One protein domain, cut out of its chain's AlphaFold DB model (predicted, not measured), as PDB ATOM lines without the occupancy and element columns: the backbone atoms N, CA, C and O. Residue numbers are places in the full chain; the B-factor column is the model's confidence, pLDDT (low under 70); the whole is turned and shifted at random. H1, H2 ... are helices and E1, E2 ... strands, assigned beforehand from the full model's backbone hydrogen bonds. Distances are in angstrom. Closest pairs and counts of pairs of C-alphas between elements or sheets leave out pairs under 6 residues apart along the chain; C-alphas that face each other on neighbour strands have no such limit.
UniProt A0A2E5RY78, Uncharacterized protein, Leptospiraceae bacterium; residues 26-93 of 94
ATOM      1  N   GLN A  26     495.053 360.655 384.551       75.62
ATOM      2  CA  GLN A  26     494.535 361.860 385.202       75.62
ATOM      3  C   GLN A  26     493.745 361.514 386.460       75.62
ATOM      4  O   GLN A  26     493.053 360.496 386.508       75.62
ATOM      5  N   ARG A  27     493.840 362.367 387.485       76.31
ATOM      6  CA  ARG A  27     493.089 362.230 388.738       76.31
ATOM      7  C   ARG A  27     492.682 363.587 389.279       76.31
ATOM      8  O   ARG A  27     493.452 364.539 389.233       76.31
ATOM      9  N   LYS A  28     491.484 363.645 389.855       80.75
ATOM     10  CA  LYS A  28     491.050 364.776 390.675       80.75
ATOM     11  C   LYS A  28     491.520 364.549 392.106       80.75
ATOM     12  O   LYS A  28     491.325 363.459 392.643       80.75
ATOM     13  N   ALA A  29     492.127 365.558 392.710       76.62
ATOM     14  CA  ALA A  29     492.547 365.535 394.103       76.62
ATOM     15  C   ALA A  29     492.301 366.901 394.738       76.62
ATOM     16  O   ALA A  29     492.338 367.921 394.055       76.62
ATOM     17  N   THR A  30     492.074 366.922 396.045       80.88
ATOM     18  CA  THR A  30     492.015 368.174 396.802       80.88
ATOM     19  C   THR A  30     493.381 368.423 397.424       80.88
ATOM     20  O   THR A  30     493.813 367.651 398.276       80.88
ATOM     21  N   ILE A  31     494.058 369.489 397.000       73.31
ATOM     22  CA  ILE A  31     495.357 369.916 397.531       73.31
ATOM     23  C   ILE A  31     495.166 371.305 398.138       73.31
ATOM     24  O   ILE A  31     494.606 372.183 397.489       73.31
ATOM     25  N   GLN A  32     495.590 371.510 399.389       75.06
ATOM     26  CA  GLN A  32     495.482 372.807 400.081       75.06
ATOM     27  C   GLN A  32     494.066 373.432 400.030       75.06
ATOM     28  O   GLN A  32     493.908 374.633 399.822       75.06
ATOM     29  N   ASN A  33     493.026 372.610 400.217       78.62
ATOM     30  CA  ASN A  33     491.611 373.010 400.147       78.62
ATOM     31  C   ASN A  33     491.141 373.530 398.769       78.62
ATOM     32  O   ASN A  33     490.098 374.171 398.673       78.62
ATOM     33  N   ARG A  34     491.896 373.242 397.703       73.44
ATOM     34  CA  ARG A  34     491.558 373.557 396.311       73.44
ATOM     35  C   ARG A  34     491.358 372.271 395.526       73.44
ATOM     36  O   ARG A  34     492.089 371.297 395.727       73.44
ATOM     37  N   GLN A  35     490.363 372.250 394.643       77.38
ATOM     38  CA  GLN A  35     490.166 371.122 393.742       77.38
ATOM     39  C   GLN A  35     491.189 371.218 392.611       77.38
ATOM     40  O   GLN A  35     491.249 372.215 391.901       77.38
ATOM     41  N   MET A  36     491.981 370.168 392.436       77.44
ATOM     42  CA  MET A  36     493.013 370.091 391.413       77.44
ATOM     43  C   MET A  36     492.764 368.895 390.494       77.44
ATOM     44  O   MET A  36     492.288 367.841 390.925       77.44
ATOM     45  N   VAL A  37     493.146 369.033 389.230       79.81
ATOM     46  CA  VAL A  37     493.298 367.943 388.267       79.81
ATOM     47  C   VAL A  37     494.784 367.721 388.064       79.81
ATOM     48  O   VAL A  37     495.509 368.580 387.568       79.81
ATOM     49  N   ILE A  38     495.246 366.550 388.469       79.31
ATOM     50  CA  ILE A  38     496.624 366.121 388.309       79.31
ATOM     51  C   ILE A  38     496.692 365.255 387.053       79.31
ATOM     52  O   ILE A  38     495.985 364.253 386.946       79.31
ATOM     53  N   THR A  39     497.569 365.624 386.130       81.25
ATOM     54  CA  THR A  39     497.888 364.876 384.915       81.25
ATOM     55  C   THR A  39     499.283 364.288 385.060       81.25
ATOM     56  O   THR A  39     500.251 365.016 385.266       81.25
ATOM     57  N   GLN A  40     499.392 362.967 384.977       78.44
ATOM     58  CA  GLN A  40     500.657 362.247 384.989       78.44
ATOM     59  C   GLN A  40     501.208 362.154 383.565       78.44
ATOM     60  O   GLN A  40     500.580 361.548 382.691       78.44
ATOM     61  N   CYS A  41     502.399 362.712 383.353       78.12
ATOM     62  CA  CYS A  41     503.107 362.592 382.088       78.12
ATOM     63  C   CYS A  41     503.693 361.180 381.934       78.12
ATOM     64  O   CYS A  41     504.090 360.525 382.901       78.12
ATOM     65  N   ALA A  42     503.733 360.695 380.696       70.69
ATOM     66  CA  ALA A  42     504.214 359.356 380.373       70.69
ATOM     67  C   ALA A  42     505.735 359.182 380.550       70.69
ATOM     68  O   ALA A  42     506.202 358.056 380.722       70.69
ATOM     69  N   GLY A  43     506.491 360.280 380.466       68.94
ATOM     70  CA  GLY A  43     507.951 360.292 380.479       68.94
ATOM     71  C   GLY A  43     508.567 360.904 381.744       68.94
ATOM     72  O   GLY A  43     507.859 361.469 382.584       68.94
ATOM     73  N   PRO A  44     509.905 360.819 381.866       66.06
ATOM     74  CA  PRO A  44     510.678 361.476 382.916       66.06
ATOM     75  C   PRO A  44     510.901 362.963 382.621       66.06
ATOM     76  O   PRO A  44     511.751 363.575 383.245       66.06
ATOM     77  N   GLU A  45     510.200 363.544 381.654       70.88
ATOM     78  CA  GLU A  45     510.298 364.950 381.282       70.88
ATOM     79  C   GLU A  45     508.900 365.477 380.969       70.88
ATOM     80  O   GLU A  45     507.969 364.709 380.701       70.88
ATOM     81  N   ILE A  46     508.753 366.798 381.015       73.31
ATOM     82  CA  ILE A  46     507.507 367.471 380.664       73.31
ATOM     83  C   ILE A  46     507.459 367.618 379.144       73.31
ATOM     84  O   ILE A  46     508.214 368.401 378.570       73.31
ATOM     85  N   ASP A  47     506.553 366.895 378.492       75.31
ATOM     86  CA  ASP A  47     506.311 367.015 377.058       75.31
ATOM     87  C   ASP A  47     505.148 367.968 376.739       75.31
ATOM     88  O   ASP A  47     504.198 368.121 377.512       75.31
ATOM     89  N   ALA A  48     505.196 368.592 375.556       77.19
ATOM     90  CA  ALA A  48     504.161 369.521 375.096       77.19
ATOM     91  C   ALA A  48     502.764 368.877 375.050       77.19
ATOM     92  O   ALA A  48     501.777 369.535 375.366       77.19
ATOM     93  N   ARG A  49     502.680 367.578 374.727       76.25
ATOM     94  CA  ARG A  49     501.414 366.837 374.713       76.25
ATOM     95  C   ARG A  49     500.863 366.646 376.129       76.25
ATOM     96  O   ARG A  49     499.662 366.792 376.321       76.25
ATOM     97  N   CYS A  50     501.705 366.388 377.129       77.69
ATOM     98  CA  CYS A  50     501.261 366.368 378.526       77.69
ATOM     99  C   CYS A  50     500.719 367.731 378.982       77.69
ATOM    100  O   CYS A  50     499.692 367.776 379.658       77.69
ATOM    101  N   ILE A  51     501.357 368.839 378.580       76.62
ATOM    102  CA  ILE A  51     500.859 370.196 378.870       76.62
ATOM    103  C   ILE A  51     499.507 370.433 378.191       76.62
ATOM    104  O   ILE A  51     498.573 370.904 378.839       76.62
ATOM    105  N   GLU A  52     499.387 370.104 376.907       77.06
ATOM    106  CA  GLU A  52     498.152 370.281 376.139       77.06
ATOM    107  C   GLU A  52     496.993 369.497 376.762       77.06
ATOM    108  O   GLU A  52     495.915 370.045 376.986       77.06
ATOM    109  N   GLU A  53     497.226 368.237 377.120       75.56
ATOM    110  CA  GLU A  53     496.220 367.415 377.782       75.56
ATOM    111  C   GLU A  53     495.894 367.966 379.171       75.56
ATOM    112  O   GLU A  53     494.729 368.199 379.468       75.56
ATOM    113  N   ALA A  54     496.881 368.310 380.000       75.69
ATOM    114  CA  ALA A  54     496.611 368.940 381.294       75.69
ATOM    115  C   ALA A  54     495.787 370.240 381.169       75.69
ATOM    116  O   ALA A  54     494.970 370.529 382.040       75.69
ATOM    117  N   THR A  55     495.961 370.984 380.070       73.88
ATOM    118  CA  THR A  55     495.172 372.183 379.733       73.88
ATOM    119  C   THR A  55     493.735 371.857 379.351       73.88
ATOM    120  O   THR A  55     492.825 372.589 379.725       73.88
ATOM    121  N   LYS A  56     493.498 370.767 378.613       72.12
ATOM    122  CA  LYS A  56     492.140 370.352 378.225       72.12
ATOM    123  C   LYS A  56     491.284 369.957 379.425       72.12
ATOM    124  O   LYS A  56     490.072 370.152 379.393       72.12
ATOM    125  N   TYR A  57     491.900 369.382 380.458       68.56
ATOM    126  CA  TYR A  57     491.181 368.840 381.614       68.56
ATOM    127  C   TYR A  57     491.246 369.721 382.866       68.56
ATOM    128  O   TYR A  57     490.583 369.396 383.855       68.56
ATOM    129  N   SER A  58     491.987 370.833 382.854       64.50
ATOM    130  CA  SER A  58     491.841 371.848 383.896       64.50
ATOM    131  C   SER A  58     490.431 372.432 383.798       64.50
ATOM    132  O   SER A  58     489.984 372.802 382.716       64.50
ATOM    133  N   CYS A  59     489.680 372.439 384.903       63.44
ATOM    134  CA  CYS A  59     488.255 372.784 384.900       63.44
ATOM    135  C   CYS A  59     488.039 374.282 384.601       63.44
ATOM    136  O   CYS A  59     487.796 375.058 385.516       63.44
ATOM    137  N   ASN A  60     488.200 374.719 383.349       60.25
ATOM    138  CA  ASN A  60     488.210 376.123 382.907       60.25
ATOM    139  C   ASN A  60     489.287 377.026 383.554       60.25
ATOM    140  O   ASN A  60     489.440 378.180 383.155       60.25
ATOM    141  N   GLY A  61     490.064 376.520 384.514       55.19
ATOM    142  CA  GLY A  61     491.260 377.175 385.031       55.19
ATOM    143  C   GLY A  61     492.407 377.087 384.027       55.19
ATOM    144  O   GLY A  61     492.534 376.102 383.299       55.19
ATOM    145  N   ARG A  62     493.284 378.100 383.985       57.84
ATOM    146  CA  ARG A  62     494.588 377.940 383.319       57.84
ATOM    147  C   ARG A  62     495.315 376.827 384.076       57.84
ATOM    148  O   ARG A  62     495.427 376.957 385.297       57.84
ATOM    149  N   PRO A  63     495.809 375.763 383.423       57.72
ATOM    150  CA  PRO A  63     496.656 374.810 384.117       57.72
ATOM    151  C   PRO A  63     497.862 375.607 384.600       57.72
ATOM    152  O   PRO A  63     498.678 376.075 383.802       57.72
ATOM    153  N   LEU A  64     497.967 375.834 385.909       57.50
ATOM    154  CA  LEU A  64     499.261 376.212 386.423       57.50
ATOM    155  C   LEU A  64     500.125 374.991 386.158       57.50
ATOM    156  O   LEU A  64     499.930 373.925 386.729       57.50
ATOM    157  N   VAL A  65     501.091 375.135 385.266       56.41
ATOM    158  CA  VAL A  65     502.174 374.175 385.153       56.41
ATOM    159  C   VAL A  65     503.008 374.356 386.430       56.41
ATOM    160  O   VAL A  65     504.074 374.953 386.423       56.41
ATOM    161  N   MET A  66     502.485 373.901 387.581       54.03
ATOM    162  CA  MET A  66     503.133 373.952 388.902       54.03
ATOM    163  C   MET A  66     504.303 372.959 388.985       54.03
ATOM    164  O   MET A  66     504.738 372.569 390.068       54.03
ATOM    165  N   SER A  67     504.826 372.540 387.834       57.00
ATOM    166  CA  SER A  67     505.735 371.418 387.632       57.00
ATOM    167  C   SER A  67     507.156 371.648 388.152       57.00
ATOM    168  O   SER A  67     508.048 370.868 387.840       57.00
ATOM    169  N   MET A  68     507.388 372.694 388.947       55.06
ATOM    170  CA  MET A  68     508.677 372.950 389.597       55.06
ATOM    171  C   MET A  68     508.595 372.993 391.127       55.06
ATOM    172  O   MET A  68     509.632 373.029 391.785       55.06
ATOM    173  N   ASN A  69     507.400 372.963 391.729       70.19
ATOM    174  CA  ASN A  69     507.295 372.863 393.183       70.19
ATOM    175  C   ASN A  69     507.413 371.390 393.611       70.19
ATOM    176  O   ASN A  69     506.522 370.577 393.350       70.19
ATOM    177  N   ARG A  70     508.522 371.052 394.278       74.12
ATOM    178  CA  ARG A  70     508.847 369.683 394.706       74.12
ATOM    179  C   ARG A  70     507.810 369.084 395.662       74.12
ATOM    180  O   ARG A  70     507.559 367.883 395.590       74.12
ATOM    181  N   ASP A  71     507.202 369.889 396.527       79.00
ATOM    182  CA  ASP A  71     506.211 369.405 397.494       79.00
ATOM    183  C   ASP A  71     504.898 369.044 396.797       79.00
ATOM    184  O   ASP A  71     504.338 367.976 397.040       79.00
ATOM    185  N   LEU A  72     504.481 369.852 395.820       74.31
ATOM    186  CA  LEU A  72     503.311 369.546 394.994       74.31
ATOM    187  C   LEU A  72     503.532 368.329 394.091       74.31
ATOM    188  O   LEU A  72     502.615 367.529 393.922       74.31
ATOM    189  N   GLN A  73     504.742 368.133 393.554       75.75
ATOM    190  CA  GLN A  73     505.080 366.898 392.831       75.75
ATOM    191  C   GLN A  73     504.956 365.663 393.733       75.75
ATOM    192  O   GLN A  73     504.441 364.635 393.298       75.75
ATOM    193  N   LYS A  74     505.375 365.757 395.002       78.88
ATOM    194  CA  LYS A  74     505.228 364.665 395.977       78.88
ATOM    195  C   LYS A  74     503.768 364.384 396.318       78.88
ATOM    196  O   LYS A  74     503.375 363.221 396.391       78.88
ATOM    197  N   GLU A  75     502.956 365.416 396.524       79.38
ATOM    198  CA  GLU A  75     501.519 365.256 396.775       79.38
ATOM    199  C   GLU A  75     500.793 364.656 395.565       79.38
ATOM    200  O   GLU A  75     499.990 363.732 395.716       79.38
ATOM    201  N   ALA A  76     501.147 365.098 394.358       76.12
ATOM    202  CA  ALA A  76     500.655 364.523 393.116       76.12
ATOM    203  C   ALA A  76     501.051 363.045 392.976       76.12
ATOM    204  O   ALA A  76     500.191 362.200 392.735       76.12
ATOM    205  N   ALA A  77     502.319 362.698 393.210       77.00
ATOM    206  CA  ALA A  77     502.788 361.314 393.176       77.00
ATOM    207  C   ALA A  77     502.035 360.417 394.177       77.00
ATOM    208  O   ALA A  77     501.612 359.310 393.827       77.00
ATOM    209  N   ARG A  78     501.775 360.923 395.394       80.69
ATOM    210  CA  ARG A  78     500.960 360.234 396.413       80.69
ATOM    211  C   ARG A  78     499.539 359.956 395.926       80.69
ATOM    212  O   ARG A  78     499.053 358.846 396.123       80.69
ATOM    213  N   ALA A  79     498.890 360.904 395.248       76.00
ATOM    214  CA  ALA A  79     497.535 360.721 394.717       76.00
ATOM    215  C   ALA A  79     497.433 359.597 393.662       76.00
ATOM    216  O   ALA A  79     496.360 359.014 393.464       76.00
ATOM    217  N   PHE A  80     498.544 359.268 392.997       72.81
ATOM    218  CA  PHE A  80     498.637 358.182 392.016       72.81
ATOM    219  C   PHE A  80     499.232 356.887 392.582       72.81
ATOM    220  O   PHE A  80     499.267 355.891 391.862       72.81
ATOM    221  N   GLY A  81     499.695 356.876 393.837       71.50
ATOM    222  CA  GLY A  81     500.416 355.737 394.413       71.50
ATOM    223  C   GLY A  81     501.683 355.379 393.627       71.50
ATOM    224  O   GLY A  81     502.015 354.202 393.509       71.50
ATOM    225  N   SER A  82     502.341 356.371 393.018       66.69
ATOM    226  CA  SER A  82     503.423 356.164 392.050       66.69
ATOM    227  C   SER A  82     504.750 356.762 392.529       66.69
ATOM    228  O   SER A  82     504.774 357.674 393.353       66.69
ATOM    229  N   ASN A  83     505.858 356.232 392.007       57.53
ATOM    230  CA  ASN A  83     507.216 356.645 392.365       57.53
ATOM    231  C   ASN A  83     507.588 357.996 391.729       57.53
ATOM    232  O   ASN A  83     507.087 358.358 390.664       57.53
ATOM    233  N   GLU A  84     508.526 358.702 392.367       60.25
ATOM    234  CA  GLU A  84     509.011 360.063 392.059       60.25
ATOM    235  C   GLU A  84     509.664 360.243 390.662       60.25
ATOM    236  O   GLU A  84     510.180 361.312 390.360       60.25
ATOM    237  N   ASN A  85     509.624 359.234 389.783       65.69
ATOM    238  CA  ASN A  85     510.257 359.238 388.452       65.69
ATOM    239  C   ASN A  85     509.345 359.736 387.317       65.69
ATOM    240  O   ASN A  85     509.655 359.537 386.142       65.69
ATOM    241  N   ARG A  86     508.196 360.327 387.642       69.19
ATOM    242  CA  ARG A  86     507.263 360.884 386.655       69.19
ATOM    243  C   ARG A  86     507.005 362.344 386.962       69.19
ATOM    244  O   ARG A  86     506.932 362.726 388.126       69.19
ATOM    245  N   TYR A  87     506.833 363.131 385.908       75.31
ATOM    246  CA  TYR A  87     506.395 364.511 386.038       75.31
ATOM    247  C   TYR A  87     504.872 364.577 386.106       75.31
ATOM    248  O   TYR A  87     504.166 363.880 385.371       75.31
ATOM    249  N   TYR A  88     504.376 365.431 386.994       76.12
ATOM    250  CA  TYR A  88     502.954 365.684 387.174       76.12
ATOM    251  C   TYR A  88     502.647 367.146 386.857       76.12
ATOM    252  O   TYR A  88     503.331 368.056 387.326       76.12
ATOM    253  N   ILE A  89     501.592 367.396 386.090       77.69
ATOM    254  CA  ILE A  89     501.054 368.741 385.881       77.69
ATOM    255  C   ILE A  89     499.782 368.858 386.708       77.69
ATOM    256  O   ILE A  89     498.886 368.027 386.585       77.69
ATOM    257  N   VAL A  90     499.711 369.871 387.568       74.19
ATOM    258  CA  VAL A  90     498.595 370.063 388.498       74.19
ATOM    259  C   VAL A  90     497.829 371.318 388.095       74.19
ATOM    260  O   VAL A  90     498.280 372.424 388.359       74.19
ATOM    261  N   GLY A  91     496.676 371.157 387.453       73.31
ATOM    262  CA  GLY A  91     495.772 372.263 387.141       73.31
ATOM    263  C   GLY A  91     494.775 372.500 388.270       73.31
ATOM    264  O   GLY A  91     494.227 371.544 388.808       73.31
ATOM    265  N   GLU A  92     494.514 373.756 388.622       70.00
ATOM    266  CA  GLU A  92     493.436 374.118 389.551       70.00
ATOM    267  C   GLU A  92     492.087 374.140 388.817       70.00
ATOM    268  O   GLU A  92     491.991 374.583 387.669       70.00
ATOM    269  N   CYS A  93     491.048 373.637 389.478       67.12
ATOM    270  CA  CYS A  93     489.657 373.782 389.072       67.12
ATOM    271  C   CYS A  93     489.072 374.969 389.842       67.12
ATOM    272  O   CYS A  93     488.955 374.889 391.066       67.12
TER     273      CYS A  93
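Overview. This is residues 26 to 93 of the 94 residues of an uncharacterized protein of Leptospiraceae bacterium (UniProt A0A2E5RY78). A small, strongly twisted sheet of three strands forms the core, with one helix on each face: H1 runs roughly along the strands and H2 crosses them on the opposite face, giving three layers. The 68 printed residues hold E1, E2, H1, H2 and E3 in that order, of mixed class; the sheet order is E1 - E2 - E3, all antiparallel. The whole is compact, with a radius of gyration of the C-alphas of 10.5 A and spans of 28 by 26 by 18 A.

Arrangement. In the sheet, E1, residues 26 to 31, and E2, residues 34 to 40, form a hairpin, with N 29 and O 36 2.9 A apart, within hydrogen-bond range. E3, residues 88 to 92, is the antiparallel neighbour of E2, with N 91 and O 37 at 2.8 A. H1, residues 48 to 57, is on the sheet at a height of 8.7 A and runs along the strands, only just, at 29.5 degrees to E3 on the local plane. The closest C-alphas of H1 and E2 are those of Ala 54 and Thr 39, 5.6 A apart. H2, residues 70 to 80, is on the opposite face at a height of 7.5 A and runs across the strands, at 87 degrees to E3 on the local plane. The closest C-alphas of H2 and E3 are those of Gln 73 and Tyr 88, 6.2 A apart. H1 and H2 are apart. In both helices every O i to N i+4 pair is within hydrogen-bond range.

Along the chain. E1 begins at C-alpha 26 (494.535, 361.860, 385.202) and spans 14.8 A. E2 spans 18.4 A, H1 14.5 A and H2 15.6 A. E3 spans 12.9 A and ends at C-alpha 92 (493.436, 374.118, 389.551).

Size, cuts and confidence. The C-alphas farthest apart, of Asn 60 and Asn 83, are 28.8 A apart. The printed part has no cut. The link from H1 to H2, 12 residues, is long. Mean pLDDT of the printed part is 71.7; residues 43 to 44, 57 to 68, 82 to 86 and 93 are under 70.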